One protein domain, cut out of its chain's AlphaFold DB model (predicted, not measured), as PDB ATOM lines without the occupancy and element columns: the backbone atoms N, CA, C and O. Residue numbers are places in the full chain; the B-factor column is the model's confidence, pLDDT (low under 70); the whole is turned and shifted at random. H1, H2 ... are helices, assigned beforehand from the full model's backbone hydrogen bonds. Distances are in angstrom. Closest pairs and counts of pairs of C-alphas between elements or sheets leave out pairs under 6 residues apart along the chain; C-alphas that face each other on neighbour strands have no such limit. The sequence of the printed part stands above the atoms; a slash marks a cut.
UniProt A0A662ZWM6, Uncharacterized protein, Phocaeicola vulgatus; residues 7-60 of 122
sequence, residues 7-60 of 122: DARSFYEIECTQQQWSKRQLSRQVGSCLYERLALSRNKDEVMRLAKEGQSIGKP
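AT A GLANCE: This is residues 7 to 60 of the 122 residues of an uncharacterized protein of Phocaeicola vulgatus (UniProt A0A662ZWM6). Two helical hairpins, H1-H2 and H3-H4, sit with H2 and H3 between H1 and H4; residues 54 to 60 form a tail. The printed part has 54 residues, four named helices, no named strand: class all helix. It is compact, radius of gyration of the C-alphas 11.4 A, and spans 35 by 23 by 18 A.

IN THESE COORDINATES: H1, residues 7 to 18, runs 16.6 A from C-alpha 7 (155.601, 140.416, 80.743). H2 is residues 23 to 31, H3 34 to 40, and H4 44 to 53, ending at C-alpha 53 (170.760, 152.242, 95.334).

HOW THE PARTS SIT: H1, with residues 12 to 16 alone, only just touches H2: 3 C-alpha pairs within 8 A, Cys 16 and Leu 26 closest, 6.7 A. H3 touches H4, opposite ways at a shallow tilt of 20 degrees, C-alphas Leu 38 and Lys 44 closest, 5.6 A. H1 and H4 are apart. Every helix O i to N i+4 pair is within hydrogen-bond range.

THE WHOLE: The printed part has no cut; residues 54 to 60 are under pLDDT 70.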
ATOM      1  N   ASP A   7     155.819 139.116  80.096       86.50
ATOM      2  CA  ASP A   7     155.601 140.416  80.743       86.50
ATOM      3  C   ASP A   7     156.802 140.804  81.605       86.50
ATOM      4  O   ASP A   7     157.309 141.925  81.533       86.50
ATOM      5  N   ALA A   8     157.320 139.839  82.368       87.06
ATOM      6  CA  ALA A   8     158.542 140.020  83.143       87.06
ATOM      7  C   ALA A   8     159.728 140.335  82.220       87.06
ATOM      8  O   ALA A   8     160.549 141.197  82.526       87.06
ATOM      9  N   ARG A   9     159.812 139.673  81.057       89.00
ATOM     10  CA  ARG A   9     160.861 139.944  80.068       89.00
ATOM     11  C   ARG A   9     160.778 141.378  79.541       89.00
ATOM     12  O   ARG A   9     161.788 142.074  79.594       89.00
ATOM     13  N   SER A  10     159.598 141.822  79.109       89.31
ATOM     14  CA  SER A  10     159.400 143.190  78.617       89.31
ATOM     15  C   SER A  10     159.729 144.226  79.691       89.31
ATOM     16  O   SER A  10     160.354 145.241  79.391       89.31
ATOM     17  N   PHE A  11     159.357 143.964  80.946       90.12
ATOM     18  CA  PHE A  11     159.703 144.823  82.076       90.12
ATOM     19  C   PHE A  11     161.223 144.983  82.220       90.12
ATOM     20  O   PHE A  11     161.734 146.102  82.250       90.12
ATOM     21  N   TYR A  12     161.961 143.872  82.259       90.38
ATOM     22  CA  TYR A  12     163.413 143.914  82.417       90.38
ATOM     23  C   TYR A  12     164.129 144.544  81.220       90.38
ATOM     24  O   TYR A  12     165.166 145.170  81.417       90.38
ATOM     25  N   GLU A  13     163.606 144.399  80.003       89.00
ATOM     26  CA  GLU A  13     164.153 145.055  78.810       89.00
ATOM     27  C   GLU A  13     164.027 146.581  78.908       89.00
ATOM     28  O   GLU A  13     165.026 147.287  78.763       89.00
ATOM     29  N   ILE A  14     162.834 147.081  79.243       89.75
ATOM     30  CA  ILE A  14     162.568 148.517  79.402       89.75
ATOM     31  C   ILE A  14     163.439 149.103  80.520       89.75
ATOM     32  O   ILE A  14     164.142 150.091  80.304       89.75
ATOM     33  N   GLU A  15     163.442 148.477  81.698       88.06
ATOM     34  CA  GLU A  15     164.210 148.955  82.852       88.06
ATOM     35  C   GLU A  15     165.722 148.897  82.613       88.06
ATOM     36  O   GLU A  15     166.451 149.816  82.991       88.06
ATOM     37  N   CYS A  16     166.214 147.859  81.927       89.62
ATOM     38  CA  CYS A  16     167.626 147.752  81.575       89.62
ATOM     39  C   CYS A  16     168.068 148.910  80.673       89.62
ATOM     40  O   CYS A  16     169.165 149.440  80.864       89.62
ATOM     41  N   THR A  17     167.225 149.319  79.720       88.06
ATOM     42  CA  THR A  17     167.496 150.467  78.846       88.06
ATOM     43  C   THR A  17     167.394 151.790  79.604       88.06
ATOM     44  O   THR A  17     168.287 152.626  79.479       88.06
ATOM     45  N   GLN A  18     166.357 151.986  80.420       87.56
ATOM     46  CA  GLN A  18     166.160 153.236  81.161       87.56
ATOM     47  C   GLN A  18     167.255 153.482  82.205       87.56
ATOM     48  O   GLN A  18     167.727 154.605  82.361       87.56
ATOM     49  N   GLN A  19     167.685 152.430  82.903       84.50
ATOM     50  CA  GLN A  19     168.665 152.523  83.985       84.50
ATOM     51  C   GLN A  19     170.091 152.147  83.565       84.50
ATOM     52  O   GLN A  19     170.988 152.134  84.409       84.50
ATOM     53  N   GLN A  20     170.307 151.841  82.279       87.62
ATOM     54  CA  GLN A  20     171.609 151.475  81.710       87.62
ATOM     55  C   GLN A  20     172.293 150.337  82.491       87.62
ATOM     56  O   GLN A  20     173.478 150.395  82.827       87.62
ATOM     57  N   TRP A  21     171.534 149.290  82.825       89.25
ATOM     58  CA  TRP A  21     172.064 148.178  83.609       89.25
ATOM     59  C   TRP A  21     173.098 147.372  82.818       89.25
ATOM     60  O   TRP A  21     172.855 146.885  81.717       89.25
ATOM     61  N   SER A  22     174.250 147.133  83.438       89.62
ATOM     62  CA  SER A  22     175.206 146.132  82.964       89.62
ATOM     63  C   SER A  22     174.596 144.726  83.012       89.62
ATOM     64  O   SER A  22     173.724 144.430  83.832       89.62
ATOM     65  N   LYS A  23     175.139 143.791  82.221       88.69
ATOM     66  CA  LYS A  23     174.744 142.366  82.253       88.69
ATOM     67  C   LYS A  23     174.721 141.786  83.679       88.69
ATOM     68  O   LYS A  23     173.848 140.984  84.008       88.69
ATOM     69  N   ARG A  24     175.663 142.203  84.535       88.00
ATOM     70  CA  ARG A  24     175.736 141.785  85.945       88.00
ATOM     71  C   ARG A  24     174.572 142.339  86.768       88.00
ATOM     72  O   ARG A  24     174.003 141.602  87.569       88.00
ATOM     73  N   GLN A  25     174.222 143.611  86.580       86.38
ATOM     74  CA  GLN A  25     173.077 144.232  87.252       86.38
ATOM     75  C   GLN A  25     171.766 143.596  86.797       86.38
ATOM     76  O   GLN A  25     170.990 143.174  87.648       86.38
ATOM     77  N   LEU A  26     171.574 143.414  85.491       88.81
ATOM     78  CA  LEU A  26     170.401 142.732  84.947       88.81
ATOM     79  C   LEU A  26     170.245 141.327  85.549       88.81
ATOM     80  O   LEU A  26     169.196 140.997  86.092       88.81
ATOM     81  N   SER A  27     171.315 140.525  85.553       88.44
ATOM     82  CA  SER A  27     171.286 139.188  86.159       88.44
ATOM     83  C   SER A  27     170.951 139.218  87.654       88.44
ATOM     84  O   SER A  27     170.294 138.304  88.144       88.44
ATOM     85  N   ARG A  28     171.389 140.251  88.383       87.75
ATOM     86  CA  ARG A  28     171.073 140.433  89.804       87.75
ATOM     87  C   ARG A  28     169.603 140.799  90.020       87.75
ATOM     88  O   ARG A  28     169.004 140.267  90.945       87.75
ATOM     89  N   GLN A  29     169.032 141.681  89.199       87.19
ATOM     90  CA  GLN A  29     167.625 142.089  89.329       87.19
ATOM     91  C   GLN A  29     166.648 140.994  88.900       87.19
ATOM     92  O   GLN A  29     165.562 140.874  89.470       87.19
ATOM     93  N   VAL A  30     167.045 140.170  87.930       87.62
ATOM     94  CA  VAL A  30     166.317 138.946  87.576       87.62
ATOM     95  C   VAL A  30     166.413 137.933  88.717       87.62
ATOM     96  O   VAL A  30     165.396 137.422  89.161       87.62
ATOM     97  N   GLY A  31     167.613 137.693  89.259       85.25
ATOM     98  CA  GLY A  31     167.803 136.761  90.378       85.25
ATOM     99  C   GLY A  31     167.146 137.196  91.695       85.25
ATOM    100  O   GLY A  31     166.900 136.357  92.554       85.25
ATOM    101  N   SER A  32     166.856 138.489  91.865       85.75
ATOM    102  CA  SER A  32     166.123 139.025  93.019       85.75
ATOM    103  C   SER A  32     164.609 139.111  92.798       85.75
ATOM    104  O   SER A  32     163.914 139.654  93.660       85.75
ATOM    105  N   CYS A  33     164.104 138.621  91.660       88.69
ATOM    106  CA  CYS A  33     162.686 138.641  91.304       88.69
ATOM    107  C   CYS A  33     162.070 140.047  91.441       88.69
ATOM    108  O   CYS A  33     161.039 140.251  92.083       88.69
ATOM    109  N   LEU A  34     162.774 141.074  90.940       86.50
ATOM    110  CA  LEU A  34     162.326 142.469  91.025       86.50
ATOM    111  C   LEU A  34     160.910 142.676  90.461       86.50
ATOM    112  O   LEU A  34     160.129 143.399  91.076       86.50
ATOM    113  N   TYR A  35     160.578 142.031  89.340       87.44
ATOM    114  CA  TYR A  35     159.256 142.124  88.718       87.44
ATOM    115  C   TYR A  35     158.149 141.642  89.669       87.44
ATOM    116  O   TYR A  35     157.181 142.353  89.936       87.44
ATOM    117  N   GLU A  36     158.339 140.469  90.264       87.00
ATOM    118  CA  GLU A  36     157.399 139.855  91.195       87.00
ATOM    119  C   GLU A  36     157.277 140.681  92.480       87.00
ATOM    120  O   GLU A  36     156.178 140.891  92.995       87.00
ATOM    121  N   ARG A  37     158.397 141.220  92.981       87.75
ATOM    122  CA  ARG A  37     158.394 142.105  94.155       87.75
ATOM    123  C   ARG A  37     157.628 143.399  93.900       87.75
ATOM    124  O   ARG A  37     156.928 143.857  94.795       87.75
ATOM    125  N   LEU A  38     157.715 143.975  92.703       86.44
ATOM    126  CA  LEU A  38     156.936 145.165  92.339       86.44
ATOM    127  C   LEU A  38     155.447 144.864  92.168       86.44
ATOM    128  O   LEU A  38     154.618 145.712  92.493       86.44
ATOM    129  N   ALA A  39     155.108 143.668  91.687       84.81
ATOM    130  CA  ALA A  39     153.724 143.227  91.575       84.81
ATOM    131  C   ALA A  39     153.073 143.010  92.955       84.81
ATOM    132  O   ALA A  39     151.913 143.370  93.148       84.81
ATOM    133  N   LEU A  40     153.821 142.459  93.918       82.69
ATOM    134  CA  LEU A  40     153.325 142.111  95.257       82.69
ATOM    135  C   LEU A  40     153.449 143.243  96.288       82.69
ATOM    136  O   LEU A  40     152.742 143.241  97.298       82.69
ATOM    137  N   SER A  41     154.361 144.195  96.082       80.94
ATOM    138  CA  SER A  41     154.618 145.250  97.062       80.94
ATOM    139  C   SER A  41     153.503 146.292  97.094       80.94
ATOM    140  O   SER A  41     153.059 146.806  96.067       80.94
ATOM    141  N   ARG A  42     153.121 146.688  98.314       75.75
ATOM    142  CA  ARG A  42     152.249 147.846  98.563       75.75
ATOM    143  C   ARG A  42     152.955 149.181  98.303       75.75
ATOM    144  O   ARG A  42     152.283 150.174  98.056       75.75
ATOM    145  N   ASN A  43     154.288 149.206  98.361       80.50
ATOM    146  CA  ASN A  43     155.106 150.396  98.128       80.50
ATOM    147  C   ASN A  43     156.118 150.110  97.010       80.50
ATOM    148  O   ASN A  43     157.151 149.472  97.230       80.50
ATOM    149  N   LYS A  44     155.776 150.532  95.790       82.25
ATOM    150  CA  LYS A  44     156.573 150.281  94.581       82.25
ATOM    151  C   LYS A  44     157.790 151.200  94.494       82.25
ATOM    152  O   LYS A  44     158.853 150.747  94.074       82.25
ATOM    153  N   ASP A  45     157.657 152.439  94.959       81.94
ATOM    154  CA  ASP A  45     158.724 153.442  94.912       81.94
ATOM    155  C   ASP A  45     159.921 153.019  95.768       81.94
ATOM    156  O   ASP A  45     161.066 153.093  95.324       81.94
ATOM    157  N   GLU A  46     159.662 152.472  96.958       79.19
ATOM    158  CA  GLU A  46     160.730 151.978  97.832       79.19
ATOM    159  C   GLU A  46     161.435 150.747  97.243       79.19
ATOM    160  O   GLU A  46     162.660 150.635  97.303       79.19
ATOM    161  N   VAL A  47     160.690 149.840  96.603       81.69
ATOM    162  CA  VAL A  47     161.276 148.671  95.926       81.69
ATOM    163  C   VAL A  47     162.168 149.106  94.759       81.69
ATOM    164  O   VAL A  47     163.260 148.555  94.595       81.69
ATOM    165  N   MET A  48     161.752 150.116  93.988       82.62
ATOM    166  CA  MET A  48     162.560 150.688  92.904       82.62
ATOM    167  C   MET A  48     163.812 151.397  93.421       82.62
ATOM    168  O   MET A  48     164.900 151.202  92.872       82.62
ATOM    169  N   ARG A  49     163.694 152.166  94.509       83.88
ATOM    170  CA  ARG A  49     164.837 152.815  95.162       83.88
ATOM    171  C   ARG A  49     165.877 151.786  95.602       83.88
ATOM    172  O   ARG A  49     167.047 151.900  95.242       83.88
ATOM    173  N   LEU A  50     165.441 150.729  96.290       79.25
ATOM    174  CA  LEU A  50     166.306 149.635  96.748       79.25
ATOM    175  C   LEU A  50     166.949 148.858  95.594       79.25
ATOM    176  O   LEU A  50     168.075 148.374  95.728       79.25
ATOM    177  N   ALA A  51     166.261 148.729  94.457       79.88
ATOM    178  CA  ALA A  51     166.825 148.102  93.266       79.88
ATOM    179  C   ALA A  51     167.994 148.917  92.690       79.88
ATOM    180  O   ALA A  51     168.982 148.324  92.252       79.88
ATOM    181  N   LYS A  52     167.899 150.252  92.721       78.12
ATOM    182  CA  LYS A  52     168.892 151.171  92.152       78.12
ATOM    183  C   LYS A  52     170.064 151.448  93.095       78.12
ATOM    184  O   LYS A  52     171.217 151.340  92.689       78.12
ATOM    185  N   GLU A  53     169.770 151.800  94.340       76.56
ATOM    186  CA  GLU A  53     170.760 152.242  95.334       76.56
ATOM    187  C   GLU A  53     171.372 151.069  96.112       76.56
ATOM    188  O   GLU A  53     172.450 151.186  96.691       76.56
ATOM    189  N   GLY A  54     170.704 149.912  96.099       68.19
ATOM    190  CA  GLY A  54     170.994 148.829  97.026       68.19
ATOM    191  C   GLY A  54     170.460 149.130  98.428       68.19
ATOM    192  O   GLY A  54     170.067 150.247  98.761       68.19
ATOM    193  N   GLN A  55     170.419 148.104  99.273       64.88
ATOM    194  CA  GLN A  55     170.008 148.275 100.662       64.88
ATOM    195  C   GLN A  55     171.169 148.889 101.455       64.88
ATOM    196  O   GLN A  55     172.112 148.188 101.823       64.88
ATOM    197  N   SER A  56     171.109 150.200 101.686       60.41
ATOM    198  CA  SER A  56     171.982 150.889 102.638       60.41
ATOM    199  C   SER A  56     171.342 150.820 104.022       60.41
ATOM    200  O   SER A  56     170.190 151.219 104.179       60.41
ATOM    201  N   ILE A  57     172.056 150.276 105.011       59.00
ATOM    202  CA  ILE A  57     171.579 150.198 106.399       59.00
ATOM    203  C   ILE A  57     171.738 151.597 106.997       59.00
ATOM    204  O   ILE A  57     172.806 151.946 107.493       59.00
ATOM    205  N   GLY A  58     170.700 152.421 106.869       63.03
ATOM    206  CA  GLY A  58     170.701 153.798 107.362       63.03
ATOM    207  C   GLY A  58     169.852 153.977 108.616       63.03
ATOM    208  O   GLY A  58     170.116 154.872 109.417       63.03
ATOM    209  N   LYS A  59     168.833 153.131 108.801       66.19
ATOM    210  CA  LYS A  59     167.882 153.221 109.910       66.19
ATOM    211  C   LYS A  59     167.845 151.919 110.716       66.19
ATOM    212  O   LYS A  59     167.988 150.843 110.138       66.19
ATOM    213  N   PRO A  60     167.558 151.980 112.031       62.16
ATOM    214  CA  PRO A  60     167.357 150.782 112.853       62.16
ATOM    215  C   PRO A  60     166.277 149.838 112.298       62.16
ATOM    216  O   PRO A  60     166.395 148.623 112.418       62.16
TER     217      PRO A  60